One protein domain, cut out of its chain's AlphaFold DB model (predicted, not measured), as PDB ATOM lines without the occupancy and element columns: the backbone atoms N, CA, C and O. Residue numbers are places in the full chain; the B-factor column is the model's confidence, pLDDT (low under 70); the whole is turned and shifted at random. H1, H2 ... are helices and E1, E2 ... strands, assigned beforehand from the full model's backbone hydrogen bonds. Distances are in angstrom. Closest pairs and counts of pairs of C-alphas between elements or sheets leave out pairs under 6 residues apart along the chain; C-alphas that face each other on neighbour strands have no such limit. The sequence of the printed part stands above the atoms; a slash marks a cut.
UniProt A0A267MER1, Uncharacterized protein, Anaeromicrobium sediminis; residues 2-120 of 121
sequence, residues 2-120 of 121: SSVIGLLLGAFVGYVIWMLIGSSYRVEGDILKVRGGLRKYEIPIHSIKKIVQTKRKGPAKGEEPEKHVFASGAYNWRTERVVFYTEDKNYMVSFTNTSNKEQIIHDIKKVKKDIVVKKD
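This is residues 2 to 120 of the 121 residues of an uncharacterized protein of Anaeromicrobium sediminis (UniProt A0A267MER1). Two sheets stand partly face to face with their strands crossed, a three-strand meander E1 E2 E3 and a twisted sheet of five strands, and helix H2 packs on both of them. From this body the long helix H1 sticks out as an arm with its residues 2 to 16, and this arm makes much of the length. The printed part has 119 residues, with two named helices and eight named strands in the order H1 E1 E2 E3 E4 E5 E6 E7 H2 E8. The five-strand sheet is mixed, in the order E5 E7 E6 E4 E8, and the three-strand sheet is antiparallel, in the order E1 E2 E3; the class is mixed, helices and strands. The whole is elongated, spanning 57 by 32 by 25 A, and only just compact, close to loose, with a radius of gyration of the C-alphas of 16.1 A.

H1, residues 2 to 21, only grazes the sheet of E1, residues 23 to 28, E2, residues 31 to 36, and E3, residues 39 to 44, with its residues 19 to 21. These strands form a meander, each the antiparallel neighbour of the one before. E1 and E2 are a hairpin at 172 degrees between directions, with N 26 and O 33 within hydrogen-bond range at 2.9 A; E2 and E3 are another at 161 degrees, with N 34 and O 41 at 2.8 A. In the other sheet E4, residues 50 to 54, is antiparallel to E6, residues 80 to 85, with N 83 and O 52 at 2.8 A. E5, residues 67 to 72, an edge strand, is parallel to E7, residues 90 to 95, with N 70 and O 92 at 2.8 A. E6 and E7 are a hairpin, with N 84 and O 91 at 2.7 A. The two sheets form a sandwich, two sheets face to face: the parts that face each other are 9.5 A centre to centre, and the strands of the one stand at 48 degrees to those of the other. The closest C-alphas of E1 and E5 are those of Ser 23 and Ser 72, 4.7 A apart. H2, residues 98 to 111, is on the five-strand sheet at a height over the sheet of 8.6 A, over E6 and along the strands, at 2 degrees to E6 on the local plane. It is also on the three-strand sheet, at a height over the sheet of 9.9 A and along the strands, over E1 and only just over E2, on which 3 of its C-alphas fall; its closest C-alphas with E1 are those of Asp 107 and Val 27, 6.6 A apart. E8, residues 116 to 119, the other edge strand, is parallel to E4, with N 53 and O 118 at 2.8 A. E7, H2 and E8 form a split strand-helix-strand unit, two strands running the same way with a helix between them in the chain and E6 and E4 between them in the sheet; its crossover is right-handed. Each O i to N i+4 pair of H1 is within hydrogen-bond range, and 9 of 10 in H2. H1 and H2 are apart.

H1 begins at C-alpha 2, (491.993, 457.075, 421.489), and is 28.7 A long from first to last C-alpha. E1 measures 16.3 A, E2 16.1 A, E3 16.6 A, E5 15.7 A, E6 16.6 A and E7 16.3 A. H2 is 20.8 A long and begins at C-alpha 98, (482.100, 459.552, 463.022). E8 ends at C-alpha 119, (475.724, 465.460, 473.493).

The two C-alphas farthest apart are those of Ser 2 and Asp 114, 57.2 A. Without the free residues 2 to 16 the body spans 35 by 29 by 27 A. The printed part has no cut. The link E4 to E5, residues 55 to 66, is long. Mean pLDDT of the printed part is 77.1; residues 2 to 7, 14 to 23, 37 to 38, 58 to 69 and 71 to 77 are under 70.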
ATOM      1  N   SER A   2     493.356 457.221 420.946       55.41
ATOM      2  CA  SER A   2     491.993 457.075 421.489       55.41
ATOM      3  C   SER A   2     491.902 456.765 422.995       55.41
ATOM      4  O   SER A   2     490.849 456.985 423.588       55.41
ATOM      5  N   SER A   3     492.977 456.292 423.645       59.00
ATOM      6  CA  SER A   3     492.932 455.921 425.074       59.00
ATOM      7  C   SER A   3     492.986 457.123 426.025       59.00
ATOM      8  O   SER A   3     492.356 457.089 427.075       59.00
ATOM      9  N   VAL A   4     493.670 458.210 425.651       62.41
ATOM     10  CA  VAL A   4     493.809 459.417 426.491       62.41
ATOM     11  C   VAL A   4     492.496 460.206 426.550       62.41
ATOM     12  O   VAL A   4     492.111 460.692 427.610       62.41
ATOM     13  N   ILE A   5     491.766 460.269 425.433       65.19
ATOM     14  CA  ILE A   5     490.467 460.952 425.342       65.19
ATOM     15  C   ILE A   5     489.407 460.204 426.162       65.19
ATOM     16  O   ILE A   5     488.671 460.835 426.915       65.19
ATOM     17  N   GLY A   6     489.373 458.868 426.090       62.78
ATOM     18  CA  GLY A   6     488.470 458.052 426.911       62.78
ATOM     19  C   GLY A   6     488.741 458.176 428.415       62.78
ATOM     20  O   GLY A   6     487.805 458.211 429.210       62.78
ATOM     21  N   LEU A   7     490.011 458.319 428.808       65.81
ATOM     22  CA  LEU A   7     490.417 458.476 430.207       65.81
ATOM     23  C   LEU A   7     490.075 459.874 430.751       65.81
ATOM     24  O   LEU A   7     489.573 459.992 431.868       65.81
ATOM     25  N   LEU A   8     490.248 460.925 429.942       70.25
ATOM     26  CA  LEU A   8     489.825 462.290 430.282       70.25
ATOM     27  C   LEU A   8     488.298 462.420 430.371       70.25
ATOM     28  O   LEU A   8     487.799 463.032 431.313       70.25
ATOM     29  N   LEU A   9     487.550 461.803 429.449       74.06
ATOM     30  CA  LEU A   9     486.086 461.751 429.525       74.06
ATOM     31  C   LEU A   9     485.609 460.966 430.751       74.06
ATOM     32  O   LEU A   9     484.706 461.423 431.446       74.06
ATOM     33  N   GLY A  10     486.238 459.830 431.065       70.56
ATOM     34  CA  GLY A  10     485.928 459.056 432.267       70.56
ATOM     35  C   GLY A  10     486.185 459.841 433.556       70.56
ATOM     36  O   GLY A  10     485.341 459.848 434.453       70.56
ATOM     37  N   ALA A  11     487.304 460.567 433.633       72.44
ATOM     38  CA  ALA A  11     487.623 461.421 434.774       72.44
ATOM     39  C   ALA A  11     486.653 462.606 434.899       72.44
ATOM     40  O   ALA A  11     486.226 462.939 436.003       72.44
ATOM     41  N   PHE A  12     486.253 463.206 433.777       76.94
ATOM     42  CA  PHE A  12     485.273 464.289 433.753       76.94
ATOM     43  C   PHE A  12     483.886 463.814 434.203       76.94
ATOM     44  O   PHE A  12     483.275 464.432 435.071       76.94
ATOM     45  N   VAL A  13     483.412 462.675 433.691       75.94
ATOM     46  CA  VAL A  13     482.142 462.066 434.116       75.94
ATOM     47  C   VAL A  13     482.201 461.681 435.596       75.94
ATOM     48  O   VAL A  13     481.281 462.004 436.344       75.94
ATOM     49  N   GLY A  14     483.306 461.088 436.056       69.38
ATOM     50  CA  GLY A  14     483.532 460.793 437.472       69.38
ATOM     51  C   GLY A  14     483.513 462.048 438.352       69.38
ATOM     52  O   GLY A  14     482.891 462.046 439.412       69.38
ATOM     53  N   TYR A  15     484.117 463.147 437.894       67.00
ATOM     54  CA  TYR A  15     484.114 464.436 438.585       67.00
ATOM     55  C   TYR A  15     482.716 465.060 438.654       67.00
ATOM     56  O   TYR A  15     482.309 465.555 439.706       67.00
ATOM     57  N   VAL A  16     481.942 464.994 437.568       69.75
ATOM     58  CA  VAL A  16     480.554 465.477 437.528       69.75
ATOM     59  C   VAL A  16     479.661 464.636 438.446       69.75
ATOM     60  O   VAL A  16     478.912 465.197 439.244       69.75
ATOM     61  N   ILE A  17     479.788 463.306 438.425       65.31
ATOM     62  CA  ILE A  17     479.057 462.398 439.325       65.31
ATOM     63  C   ILE A  17     479.431 462.673 440.788       65.31
ATOM     64  O   ILE A  17     478.553 462.792 441.645       65.31
ATOM     65  N   TRP A  18     480.721 462.861 441.080       62.00
ATOM     66  CA  TRP A  18     481.182 463.249 442.411       62.00
ATOM     67  C   TRP A  18     480.648 464.624 442.824       62.00
ATOM     68  O   TRP A  18     480.294 464.820 443.977       62.00
ATOM     69  N   MET A  19     480.497 465.575 441.903       59.41
ATOM     70  CA  MET A  19     479.865 466.860 442.202       59.41
ATOM     71  C   MET A  19     478.357 466.761 442.472       59.41
ATOM     72  O   MET A  19     477.827 467.566 443.243       59.41
ATOM     73  N   LEU A  20     477.665 465.809 441.852       57.47
ATOM     74  CA  LEU A  20     476.221 465.628 442.010       57.47
ATOM     75  C   LEU A  20     475.854 464.851 443.280       57.47
ATOM     76  O   LEU A  20     474.817 465.126 443.880       57.47
ATOM     77  N   ILE A  21     476.706 463.918 443.707       58.50
ATOM     78  CA  ILE A  21     476.424 462.981 444.811       58.50
ATOM     79  C   ILE A  21     477.330 463.250 446.027       58.50
ATOM     80  O   ILE A  21     476.991 462.938 447.172       58.50
ATOM     81  N   GLY A  22     478.486 463.866 445.794       57.19
ATOM     82  CA  GLY A  22     479.477 464.183 446.807       57.19
ATOM     83  C   GLY A  22     478.945 465.201 447.795       57.19
ATOM     84  O   GLY A  22     478.438 466.273 447.454       57.19
ATOM     85  N   SER A  23     479.072 464.835 449.056       66.38
ATOM     86  CA  SER A  23     478.731 465.692 450.169       66.38
ATOM     87  C   SER A  23     480.004 465.938 450.958       66.38
ATOM     88  O   SER A  23     480.738 465.003 451.272       66.38
ATOM     89  N   SER A  24     480.307 467.205 451.203       74.12
ATOM     90  CA  SER A  24     481.583 467.634 451.768       74.12
ATOM     91  C   SER A  24     481.358 468.797 452.712       74.12
ATOM     92  O   SER A  24     480.465 469.617 452.502       74.12
ATOM     93  N   TYR A  25     482.210 468.904 453.717       79.44
ATOM     94  CA  TYR A  25     482.267 470.053 454.601       79.44
ATOM     95  C   TYR A  25     483.684 470.609 454.596       79.44
ATOM     96  O   TYR A  25     484.655 469.867 454.434       79.44
ATOM     97  N   ARG A  26     483.805 471.921 454.762       84.25
ATOM     98  CA  ARG A  26     485.095 472.583 454.917       84.25
ATOM     99  C   ARG A  26     484.923 473.802 455.802       84.25
ATOM    100  O   ARG A  26     483.988 474.571 455.611       84.25
ATOM    101  N   VAL A  27     485.823 473.961 456.760       86.31
ATOM    102  CA  VAL A  27     485.946 475.193 457.537       86.31
ATOM    103  C   VAL A  27     487.001 476.055 456.849       86.31
ATOM    104  O   VAL A  27     488.139 475.619 456.680       86.31
ATOM    105  N   GLU A  28     486.613 477.245 456.400       87.62
ATOM    106  CA  GLU A  28     487.502 478.231 455.784       87.62
ATOM    107  C   GLU A  28     487.376 479.547 456.550       87.62
ATOM    108  O   GLU A  28     486.374 480.251 456.427       87.62
ATOM    109  N   GLY A  29     488.381 479.862 457.371       90.06
ATOM    110  CA  GLY A  29     488.315 481.015 458.267       90.06
ATOM    111  C   GLY A  29     487.101 480.913 459.194       90.06
ATOM    112  O   GLY A  29     486.962 479.935 459.921       90.06
ATOM    113  N   ASP A  30     486.215 481.904 459.130       91.88
ATOM    114  CA  ASP A  30     484.993 481.991 459.939       91.88
ATOM    115  C   ASP A  30     483.740 481.431 459.234       91.88
ATOM    116  O   ASP A  30     482.612 481.651 459.665       91.88
ATOM    117  N   ILE A  31     483.897 480.683 458.139       91.25
ATOM    118  CA  ILE A  31     482.766 480.114 457.398       91.25
ATOM    119  C   ILE A  31     482.853 478.592 457.398       91.25
ATOM    120  O   ILE A  31     483.833 477.994 456.945       91.25
ATOM    121  N   LEU A  32     481.776 477.949 457.845       88.94
ATOM    122  CA  LEU A  32     481.533 476.540 457.605       88.94
ATOM    123  C   LEU A  32     480.792 476.374 456.271       88.94
ATOM    124  O   LEU A  32     479.612 476.699 456.148       88.94
ATOM    125  N   LYS A  33     481.477 475.814 455.276       87.25
ATOM    126  CA  LYS A  33     480.896 475.448 453.983       87.25
ATOM    127  C   LYS A  33     480.386 474.018 454.044       87.25
ATOM    128  O   LYS A  33     481.161 473.093 454.286       87.25
ATOM    129  N   VAL A  34     479.093 473.829 453.797       81.88
ATOM    130  CA  VAL A  34     478.440 472.517 453.732       81.88
ATOM    131  C   VAL A  34     477.878 472.308 452.333       81.88
ATOM    132  O   VAL A  34     477.096 473.113 451.828       81.88
ATOM    133  N   ARG A  35     478.262 471.201 451.702       77.12
ATOM    134  CA  ARG A  35     477.744 470.766 450.405       77.12
ATOM    135  C   ARG A  35     477.015 469.439 450.561       77.12
ATOM    136  O   ARG A  35     477.578 468.495 451.110       77.12
ATOM    137  N   GLY A  36     475.798 469.370 450.028       70.88
ATOM    138  CA  GLY A  36     475.029 468.138 449.862       70.88
ATOM    139  C   GLY A  36     474.517 468.053 448.429       70.88
ATOM    140  O   GLY A  36     473.494 468.658 448.102       70.88
ATOM    141  N   GLY A  37     475.264 467.367 447.558       68.88
ATOM    142  CA  GLY A  37     474.992 467.330 446.121       68.88
ATOM    143  C   GLY A  37     475.044 468.723 445.479       68.88
ATOM    144  O   GLY A  37     476.069 469.412 445.543       68.88
ATOM    145  N   LEU A  38     473.928 469.152 444.876       67.62
ATOM    146  CA  LEU A  38     473.783 470.463 444.224       67.62
ATOM    147  C   LEU A  38     473.592 471.632 445.197       67.62
ATOM    148  O   LEU A  38     473.809 472.782 444.818       67.62
ATOM    149  N   ARG A  39     473.184 471.370 446.443       73.62
ATOM    150  CA  ARG A  39     472.940 472.442 447.409       73.62
ATOM    151  C   ARG A  39     474.220 472.787 448.165       73.62
ATOM    152  O   ARG A  39     474.929 471.900 448.651       73.62
ATOM    153  N   LYS A  40     474.483 474.085 448.283       78.31
ATOM    154  CA  LYS A  40     475.621 474.655 449.009       78.31
ATOM    155  C   LYS A  40     475.099 475.605 450.074       78.31
ATOM    156  O   LYS A  40     474.186 476.382 449.805       78.31
ATOM    157  N   TYR A  41     475.679 475.523 451.260       80.38
ATOM    158  CA  TYR A  41     475.347 476.380 452.386       80.38
ATOM    159  C   TYR A  41     476.627 476.893 453.005       80.38
ATOM    160  O   TYR A  41     477.595 476.151 453.174       80.38
ATOM    161  N   GLU A  42     476.594 478.164 453.356       87.69
ATOM    162  CA  GLU A  42     477.660 478.840 454.067       87.69
ATOM    163  C   GLU A  42     477.082 479.259 455.411       87.69
ATOM    164  O   GLU A  42     476.062 479.945 455.481       87.69
ATOM    165  N   ILE A  43     477.675 478.736 456.478       87.94
ATOM    166  CA  ILE A  43     477.231 478.941 457.851       87.94
ATOM    167  C   ILE A  43     478.337 479.739 458.544       87.94
ATOM    168  O   ILE A  43     479.410 479.180 458.783       87.94
ATOM    169  N   PRO A  44     478.117 481.023 458.862       91.25
ATOM    170  CA  PRO A  44     479.103 481.807 459.594       91.25
ATOM    171  C   PRO A  44     479.312 481.216 460.992       91.25
ATOM    172  O   PRO A  44     478.344 481.005 461.726       91.25
ATOM    173  N   ILE A  45     480.551 480.925 461.379       91.44
ATOM    174  CA  ILE A  45     480.864 480.232 462.633       91.44
ATOM    175  C   ILE A  45     480.538 481.115 463.838       91.44
ATOM    176  O   ILE A  45     479.980 480.616 464.821       91.44
ATOM    177  N   HIS A  46     480.785 482.425 463.752       91.62
ATOM    178  CA  HIS A  46     480.366 483.377 464.783       91.62
ATOM    179  C   HIS A  46     478.864 483.287 465.106       91.62
ATOM    180  O   HIS A  46     478.503 483.341 466.284       91.62
ATOM    181  N   SER A  47     478.011 483.045 464.100       91.75
ATOM    182  CA  SER A  47     476.553 482.925 464.260       91.75
ATOM    183  C   SER A  47     476.112 481.638 464.972       91.75
ATOM    184  O   SER A  47     474.979 481.544 465.447       91.75
ATOM    185  N   ILE A  48     476.988 480.627 465.074       91.25
ATOM    186  CA  ILE A  48     476.663 479.355 465.726       91.25
ATOM    187  C   ILE A  48     476.670 479.554 467.245       91.25
ATOM    188  O   ILE A  48     477.714 479.758 467.867       91.25
ATOM    189  N   LYS A  49     475.491 479.448 467.859       90.94
ATOM    190  CA  LYS A  49     475.294 479.580 469.312       90.94
ATOM    191  C   LYS A  49     475.628 478.293 470.054       90.94
ATOM    192  O   LYS A  49     476.240 478.318 471.118       90.94
ATOM    193  N   LYS A  50     475.205 477.153 469.504       89.81
ATOM    194  CA  LYS A  50     475.412 475.832 470.112       89.81
ATOM    195  C   LYS A  50     475.477 474.739 469.053       89.81
ATOM    196  O   LYS A  50     474.785 474.793 468.036       89.81
ATOM    197  N   ILE A  51     476.266 473.712 469.345       90.88
ATOM    198  CA  ILE A  51     476.356 472.483 468.558       90.88
ATOM    199  C   ILE A  51     475.778 471.347 469.396       90.88
ATOM    200  O   ILE A  51     476.191 471.137 470.536       90.88
ATOM    201  N   VAL A  52     474.834 470.595 468.838       89.12
ATOM    202  CA  VAL A  52     474.257 469.414 469.490       89.12
ATOM    203  C   VAL A  52     474.590 468.174 468.676       89.12
ATOM    204  O   VAL A  52     474.206 468.059 467.515       89.12
ATOM    205  N   GLN A  53     475.296 467.234 469.296       87.31
ATOM    206  CA  GLN A  53     475.502 465.895 468.761       87.31
ATOM    207  C   GLN A  53     474.328 465.022 469.189       87.31
ATOM    208  O   GLN A  53     474.134 464.788 470.383       87.31
ATOM    209  N   THR A  54     473.537 464.553 468.229       79.25
ATOM    210  CA  THR A  54     472.350 463.750 468.537       79.25
ATOM    211  C   THR A  54     472.721 462.272 468.628       79.25
ATOM    212  O   THR A  54     473.485 461.783 467.795       79.25
ATOM    213  N   LYS A  55     472.118 461.529 469.563       73.44
ATOM    214  CA  LYS A  55     472.176 460.053 469.574       73.44
ATOM    215  C   LYS A  55     471.312 459.402 468.494       73.44
ATOM    216  O   LYS A  55     471.442 458.204 468.243       73.44
ATOM    217  N   ARG A  56     470.421 460.175 467.860       71.56
ATOM    218  CA  ARG A  56     469.560 459.692 466.781       71.56
ATOM    219  C   ARG A  56     470.430 459.263 465.608       71.56
ATOM    220  O   ARG A  56     471.082 460.086 464.969       71.56
ATOM    221  N   LYS A  57     470.405 457.964 465.333       72.50
ATOM    222  CA  LYS A  57     471.037 457.400 464.151       72.50
ATOM    223  C   LYS A  57     470.097 457.460 462.955       72.50
ATOM    224  O   LYS A  57     468.897 457.727 463.073       72.50
ATOM    225  N   GLY A  58     470.655 457.226 461.783       69.06
ATOM    226  CA  GLY A  58     469.928 457.359 460.539       69.06
ATOM    227  C   GLY A  58     469.982 458.782 459.996       69.06
ATOM    228  O   GLY A  58     470.375 459.714 460.696       69.06
ATOM    229  N   PRO A  59     469.568 458.967 458.748       66.06
ATOM    230  CA  PRO A  59     469.563 460.268 458.114       66.06
ATOM    231  C   PRO A  59     468.518 461.197 458.727       66.06
ATOM    232  O   PRO A  59     467.421 460.781 459.110       66.06
ATOM    233  N   ALA A  60     468.852 462.477 458.781       67.31
ATOM    234  CA  ALA A  60     467.883 463.518 459.064       67.31
ATOM    235  C   ALA A  60     466.764 463.523 458.003       67.31
ATOM    236  O   ALA A  60     467.024 463.358 456.807       67.31
ATOM    237  N   LYS A  61     465.507 463.664 458.444       64.94
ATOM    238  CA  LYS A  61     464.345 463.729 457.546       64.94
ATOM    239  C   LYS A  61     464.110 465.179 457.135       64.94
ATOM    240  O   LYS A  61     464.133 466.058 457.989       64.94
ATOM    241  N   GLY A  62     463.853 465.413 455.848       57.72
ATOM    242  CA  GLY A  62     463.591 466.754 455.309       57.72
ATOM    243  C   GLY A  62     462.326 467.427 455.858       57.72
ATOM    244  O   GLY A  62     462.180 468.631 455.705       57.72
ATOM    245  N   GLU A  63     461.450 466.668 456.518       51.03
ATOM    246  CA  GLU A  63     460.229 467.156 457.172       51.03
ATOM    247  C   GLU A  63     460.467 467.733 458.577       51.03
ATOM    248  O   GLU A  63     459.502 468.132 459.213       51.03
ATOM    249  N   GLU A  64     461.705 467.776 459.101       64.38
ATOM    250  CA  GLU A  64     461.978 468.502 460.351       64.38
ATOM    251  C   GLU A  64     461.843 470.017 460.077       64.38
ATOM    252  O   GLU A  64     462.765 470.611 459.511       64.38
ATOM    253  N   PRO A  65     460.714 470.658 460.452       49.59
ATOM    254  CA  PRO A  65     460.252 471.911 459.840       49.59
ATOM    255  C   PRO A  65     461.117 473.129 460.195       49.59
ATOM    256  O   PRO A  65     460.974 474.195 459.609       49.59
ATOM    257  N   GLU A  66     462.054 472.962 461.126       61.38
ATOM    258  CA  GLU A  66     462.926 474.021 461.633       61.38
ATOM    259  C   GLU A  66     464.388 473.870 461.188       61.38
ATOM    260  O   GLU A  66     465.244 474.638 461.635       61.38
ATOM    261  N   LYS A  67     464.724 472.849 460.380       63.28
ATOM    262  CA  LYS A  67     466.126 472.493 460.116       63.28
ATOM    263  C   LYS A  67     466.431 472.315 458.638       63.28
ATOM    264  O   LYS A  67     465.824 471.508 457.944       63.28
ATOM    265  N   HIS A  68     467.492 472.973 458.180       66.88
ATOM    266  CA  HIS A  68     468.103 472.626 456.905       66.88
ATOM    267  C   HIS A  68     468.900 471.337 457.062       66.88
ATOM    268  O   HIS A  68     469.892 471.294 457.790       66.88
ATOM    269  N   VAL A  69     468.444 470.284 456.395       64.25
ATOM    270  CA  VAL A  69     469.001 468.942 456.520       64.25
ATOM    271  C   VAL A  69     470.043 468.659 455.438       64.25
ATOM    272  O   VAL A  69     469.786 468.820 454.247       64.25
ATOM    273  N   PHE A  70     471.200 468.158 455.867       70.56
ATOM    274  CA  PHE A  70     472.300 467.697 455.027       70.56
ATOM    275  C   PHE A  70     472.660 466.263 455.365       70.56
ATOM    276  O   PHE A  70     472.555 465.837 456.516       70.56
ATOM    277  N   ALA A  71     473.160 465.534 454.378       61.28
ATOM    278  CA  ALA A  71     473.718 464.212 454.579       61.28
ATOM    279  C   ALA A  71     475.053 464.105 453.857       61.28
ATOM    280  O   ALA A  71     475.131 464.282 452.650       61.28
ATOM    281  N   SER A  72     476.103 463.803 454.610       60.31
ATOM    282  CA  SER A  72     477.427 463.479 454.105       60.31
ATOM    283  C   SER A  72     477.443 462.026 453.628       60.31
ATOM    284  O   SER A  72     477.979 461.164 454.325       60.31
ATOM    285  N   GLY A  73     476.838 461.736 452.474       60.72
ATOM    286  CA  GLY A  73     476.883 460.416 451.827       60.72
ATOM    287  C   GLY A  73     475.577 459.615 451.872       60.72
ATOM    288  O   GLY A  73     474.496 460.164 452.080       60.72
ATOM    289  N   ALA A  74     475.686 458.303 451.625       58.69
ATOM    290  CA  ALA A  74     474.539 457.404 451.507       58.69
ATOM    291  C   ALA A  74     473.725 457.323 452.811       58.69
ATOM    292  O   ALA A  74     474.267 457.081 453.890       58.69
ATOM    293  N   TYR A  75     472.410 457.493 452.685       65.62
ATOM    294  CA  TYR A  75     471.445 457.445 453.780       65.62
ATOM    295  C   TYR A  75     471.413 456.031 454.377       65.62
ATOM    296  O   TYR A  75     470.902 455.104 453.753       65.62
ATOM    297  N   ASN A  76     471.954 455.840 455.583       66.69
ATOM    298  CA  ASN A  76     471.911 454.545 456.267       66.69
ATOM    299  C   ASN A  76     471.686 454.689 457.778       66.69
ATOM    300  O   ASN A  76     471.875 455.758 458.357       66.69
ATOM    301  N   TRP A  77     471.328 453.589 458.440       68.56
ATOM    302  CA  TRP A  77     471.041 453.542 459.879       68.56
ATOM    303  C   TRP A  77     472.251 453.821 460.785       68.56
ATOM    304  O   TRP A  77     472.070 453.990 461.985       68.56
ATOM    305  N   ARG A  78     473.476 453.873 460.248       70.38
ATOM    306  CA  ARG A  78     474.702 454.214 460.993       70.38
ATOM    307  C   ARG A  78     475.039 455.699 460.937       70.38
ATOM    308  O   ARG A  78     475.942 456.131 461.641       70.38
ATOM    309  N   THR A  79     474.321 456.466 460.122       76.12
ATOM    310  CA  THR A  79     474.566 457.898 459.957       76.12
ATOM    311  C   THR A  79     474.281 458.613 461.277       76.12
ATOM    312  O   THR A  79     473.195 458.475 461.838       76.12
ATOM    313  N   GLU A  80     475.257 459.352 461.786       79.75
ATOM    314  CA  GLU A  80     475.117 460.197 462.973       79.75
ATOM    315  C   GLU A  80     474.676 461.603 462.568       79.75
ATOM    316  O   GLU A  80     474.860 461.995 461.421       79.75
ATOM    317  N   ARG A  81     474.107 462.395 463.482       82.50
ATOM    318  CA  ARG A  81     473.656 463.762 463.162       82.50
ATOM    319  C   ARG A  81     474.224 464.786 464.130       82.50
ATOM    320  O   ARG A  81     474.306 464.547 465.337       82.50
ATOM    321  N   VAL A  82     474.542 465.952 463.590       85.44
ATOM    322  CA  VAL A  82     474.922 467.153 464.333       85.44
ATOM    323  C   VAL A  82     473.980 468.272 463.950       85.44
ATOM    324  O   VAL A  82     473.714 468.484 462.772       85.44
ATOM    325  N   VAL A  83     473.491 469.000 464.945       86.94
ATOM    326  CA  VAL A  83     472.682 470.197 464.743       86.94
ATOM    327  C   VAL A  83     473.495 471.417 465.146       86.94
ATOM    328  O   VAL A  83     473.930 471.529 466.291       86.94
ATOM    329  N   PHE A  84     473.678 472.329 464.203       88.62
ATOM    330  CA  PHE A  84     474.222 473.660 464.406       88.62
ATOM    331  C   PHE A  84     473.048 474.617 464.582       88.62
ATOM    332  O   PHE A  84     472.274 474.840 463.650       88.62
ATOM    333  N   TYR A  85     472.899 475.153 465.787       87.06
ATOM    334  CA  TYR A  85     471.899 476.175 466.063       87.06
ATOM    335  C   TYR A  85     472.531 477.542 465.842       87.06
ATOM    336  O   TYR A  85     473.508 477.880 466.521       87.06
ATOM    337  N   THR A  86     471.981 478.303 464.900       87.06
ATOM    338  CA  THR A  86     472.409 479.681 464.625       87.06
ATOM    339  C   THR A  86     471.343 480.669 465.082       87.06
ATOM    340  O   THR A  86     470.344 480.265 465.678       87.06
ATOM    341  N   GLU A  87     471.576 481.962 464.878       83.00
ATOM    342  CA  GLU A  87     470.600 482.995 465.236       83.00
ATOM    343  C   GLU A  87     469.349 482.940 464.357       83.00
ATOM    344  O   GLU A  87     468.246 483.065 464.881       83.00
ATOM    345  N   ASP A  88     469.527 482.669 463.063       81.88
ATOM    346  CA  ASP A  88     468.446 482.770 462.078       81.88
ATOM    347  C   ASP A  88     467.763 481.428 461.805       81.88
ATOM    348  O   ASP A  88     466.558 481.349 461.582       81.88
ATOM    349  N   LYS A  89     468.550 480.350 461.758       83.69
ATOM    350  CA  LYS A  89     468.080 479.023 461.340       83.69
ATOM    351  C   LYS A  89     468.931 477.902 461.907       83.69
ATOM    352  O   LYS A  89     470.106 478.067 462.233       83.69
ATOM    353  N   ASN A  90     468.353 476.714 461.984       85.94
ATOM    354  CA  ASN A  90     469.079 475.540 462.437       85.94
ATOM    355  C   ASN A  90     469.523 474.708 461.236       85.94
ATOM    356  O   ASN A  90     468.787 474.515 460.268       85.94
ATOM    357  N   TYR A  91     470.740 474.188 461.308       84.06
ATOM    358  CA  TYR A  91     471.318 473.341 460.275       84.06
ATOM    359  C   TYR A  91     471.592 471.973 460.878       84.06
ATOM    360  O   TYR A  91     472.298 471.862 461.874       84.06
ATOM    361  N   MET A  92     471.046 470.919 460.292       85.00
ATOM    362  CA  MET A  92     471.308 469.549 460.706       85.00
ATOM    363  C   MET A  92     472.169 468.869 459.651       85.00
ATOM    364  O   MET A  92     471.729 468.667 458.527       85.00
ATOM    365  N   VAL A  93     473.389 468.485 460.012       80.62
ATOM    366  CA  VAL A  93     474.296 467.739 459.138       80.62
ATOM    367  C   VAL A  93     474.387 466.302 459.623       80.62
ATOM    368  O   VAL A  93     474.717 466.036 460.778       80.62
ATOM    369  N   SER A  94     474.097 465.368 458.727       80.12
ATOM    370  CA  SER A  94     474.226 463.936 458.960       80.12
ATOM    371  C   SER A  94     475.593 463.471 458.453       80.12
ATOM    372  O   SER A  94     475.988 463.818 457.345       80.12
ATOM    373  N   PHE A  95     476.320 462.686 459.238       75.12
ATOM    374  CA  PHE A  95     477.652 462.175 458.939       75.12
ATOM    375  C   PHE A  95     477.611 460.655 458.868       75.12
ATOM    376  O   PHE A  95     477.221 459.990 459.824       75.12
ATOM    377  N   THR A  96     478.037 460.093 457.741       72.06
ATOM    378  CA  THR A  96     478.214 458.638 457.601       72.06
ATOM    379  C   THR A  96     479.460 458.131 458.332       72.06
ATOM    380  O   THR A  96     479.508 456.961 458.699       72.06
ATOM    381  N   ASN A  97     480.445 459.005 458.571       72.62
ATOM    382  CA  ASN A  97     481.691 458.704 459.273       72.62
ATOM    383  C   ASN A  97     481.815 459.554 460.554       72.62
ATOM    384  O   ASN A  97     481.832 460.786 460.488       72.62
ATOM    385  N   THR A  98     481.941 458.902 461.710       73.69
ATOM    386  CA  THR A  98     482.100 459.552 463.022       73.69
ATOM    387  C   THR A  98     483.372 460.403 463.107       73.69
ATOM    388  O   THR A  98     483.335 461.480 463.697       73.69
ATOM    389  N   SER A  99     484.471 460.005 462.458       78.06
ATOM    390  CA  SER A  99     485.708 460.803 462.428       78.06
ATOM    391  C   SER A  99     485.487 462.159 461.759       78.06
ATOM    392  O   SER A  99     485.968 463.180 462.239       78.06
ATOM    393  N   ASN A 100     484.673 462.198 460.702       78.88
ATOM    394  CA  ASN A 100     484.351 463.435 459.993       78.88
ATOM    395  C   ASN A 100     483.558 464.419 460.868       78.88
ATOM    396  O   ASN A 100     483.798 465.628 460.857       78.88
ATOM    397  N   LYS A 101     482.635 463.880 461.668       83.38
ATOM    398  CA  LYS A 101     481.858 464.623 462.662       83.38
ATOM    399  C   LYS A 101     482.745 465.209 463.766       83.38
ATOM    400  O   LYS A 101     482.520 466.326 464.221       83.38
ATOM    401  N   GLU A 102     483.733 464.464 464.240       86.19
ATOM    402  CA  GLU A 102     484.640 464.967 465.275       86.19
ATOM    403  C   GLU A 102     485.597 466.021 464.713       86.19
ATOM    404  O   GLU A 102     485.774 467.074 465.330       86.19
ATOM    405  N   GLN A 103     486.108 465.794 463.501       87.62
ATOM    406  CA  GLN A 103     486.972 466.722 462.773       87.62
ATOM    407  C   GLN A 103     486.307 468.091 462.580       87.62
ATOM    408  O   GLN A 103     486.900 469.111 462.918       87.62
ATOM    409  N   ILE A 104     485.061 468.134 462.093       87.44
ATOM    410  CA  ILE A 104     484.362 469.406 461.843       87.44
ATOM    411  C   ILE A 104     484.112 470.186 463.139       87.44
ATOM    412  O   ILE A 104     484.280 471.402 463.170       87.44
ATOM    413  N   ILE A 105     483.763 469.499 464.232       89.19
ATOM    414  CA  ILE A 105     483.568 470.136 465.543       89.19
ATOM    415  C   ILE A 105     484.900 470.680 466.059       89.19
ATOM    416  O   ILE A 105     484.947 471.786 466.598       89.19
ATOM    417  N   HIS A 106     485.977 469.916 465.896       91.44
ATOM    418  CA  HIS A 106     487.318 470.339 466.269       91.44
ATOM    419  C   HIS A 106     487.773 471.571 465.475       91.44
ATOM    420  O   HIS A 106     488.267 472.528 466.066       91.44
ATOM    421  N   ASP A 107     487.548 471.598 464.162       90.81
ATOM    422  CA  ASP A 107     487.934 472.729 463.319       90.81
ATOM    423  C   ASP A 107     487.101 473.985 463.616       90.81
ATOM    424  O   ASP A 107     487.660 475.076 463.694       90.81
ATOM    425  N   ILE A 108     485.805 473.846 463.919       90.62
ATOM    426  CA  ILE A 108     484.982 474.968 464.405       90.62
ATOM    427  C   ILE A 108     485.510 475.499 465.745       90.62
ATOM    428  O   ILE A 108     485.604 476.711 465.927       90.62
ATOM    429  N   LYS A 109     485.905 474.619 466.675       93.00
ATOM    430  CA  LYS A 109     486.475 475.026 467.972       93.00
ATOM    431  C   LYS A 109     487.786 475.800 467.846       93.00
ATOM    432  O   LYS A 109     488.082 476.615 468.716       93.00
ATOM    433  N   LYS A 110     488.578 475.566 466.793       92.38
ATOM    434  CA  LYS A 110     489.792 476.364 466.536       92.38
ATOM    435  C   LYS A 110     489.459 477.821 466.231       92.38
ATOM    436  O   LYS A 110     490.217 478.701 466.623       92.38
ATOM    437  N   VAL A 111     488.337 478.049 465.552       92.31
ATOM    438  CA  VAL A 111     487.854 479.377 465.158       92.31
ATOM    439  C   VAL A 111     487.103 480.039 466.315       92.31
ATOM    440  O   VAL A 111     487.406 481.170 466.681       92.31
ATOM    441  N   LYS A 112     486.172 479.311 466.941       91.81
ATOM    442  CA  LYS A 112     485.332 479.778 468.049       91.81
ATOM    443  C   LYS A 112     485.512 478.885 469.276       91.81
ATOM    444  O   LYS A 112     484.860 477.848 469.416       91.81
ATOM    445  N   LYS A 113     486.434 479.276 470.160       89.31
ATOM    446  CA  LYS A 113     486.884 478.460 471.308       89.31
ATOM    447  C   LYS A 113     485.825 478.285 472.398       89.31
ATOM    448  O   LYS A 113     485.836 477.278 473.100       89.31
ATOM    449  N   ASP A 114     484.920 479.245 472.528       89.94
ATOM    450  CA  ASP A 114     483.850 479.315 473.526       89.94
ATOM    451  C   ASP A 114     482.576 478.558 473.112       89.94
ATOM    452  O   ASP A 114     481.581 478.554 473.839       89.94
ATOM    453  N   ILE A 115     482.578 477.892 471.951       91.75
ATOM    454  CA  ILE A 115     481.374 477.245 471.437       91.75
ATOM    455  C   ILE A 115     480.903 476.080 472.320       91.75
ATOM    456  O   ILE A 115     481.631 475.125 472.612       91.75
ATOM    457  N   VAL A 116     479.624 476.121 472.695       91.31
ATOM    458  CA  VAL A 116     478.995 475.083 473.517       91.31
ATOM    459  C   VAL A 116     478.679 473.860 472.657       91.31
ATOM    460  O   VAL A 116     477.877 473.931 471.722       91.31
ATOM    461  N   VAL A 117     479.266 472.713 473.008       90.69
ATOM    462  CA  VAL A 117     478.987 471.419 472.369       90.69
ATOM    463  C   VAL A 117     478.283 470.502 473.364       90.69
ATOM    464  O   VAL A 117     478.887 470.072 474.344       90.69
ATOM    465  N   LYS A 118     477.015 470.174 473.101       89.25
ATOM    466  CA  LYS A 118     476.236 469.215 473.895       89.25
ATOM    467  C   LYS A 118     476.142 467.872 473.181       89.25
ATOM    468  O   LYS A 118     476.076 467.814 471.954       89.25
ATOM    469  N   LYS A 119     476.111 466.794 473.958       83.81
ATOM    470  CA  LYS A 119     475.724 465.460 473.493       83.81
ATOM    471  C   LYS A 119     474.326 465.201 474.051       83.81
ATOM    472  O   LYS A 119     474.162 465.297 475.263       83.81
ATOM    473  N   ASP A 120     473.336 464.950 473.197       75.19
ATOM    474  CA  ASP A 120     472.029 464.479 473.678       75.19
ATOM    475  C   ASP A 120     472.228 463.105 474.327       75.19
ATOM    476  O   ASP A 120     472.898 462.247 473.743       75.19
TER     477      ASP A 120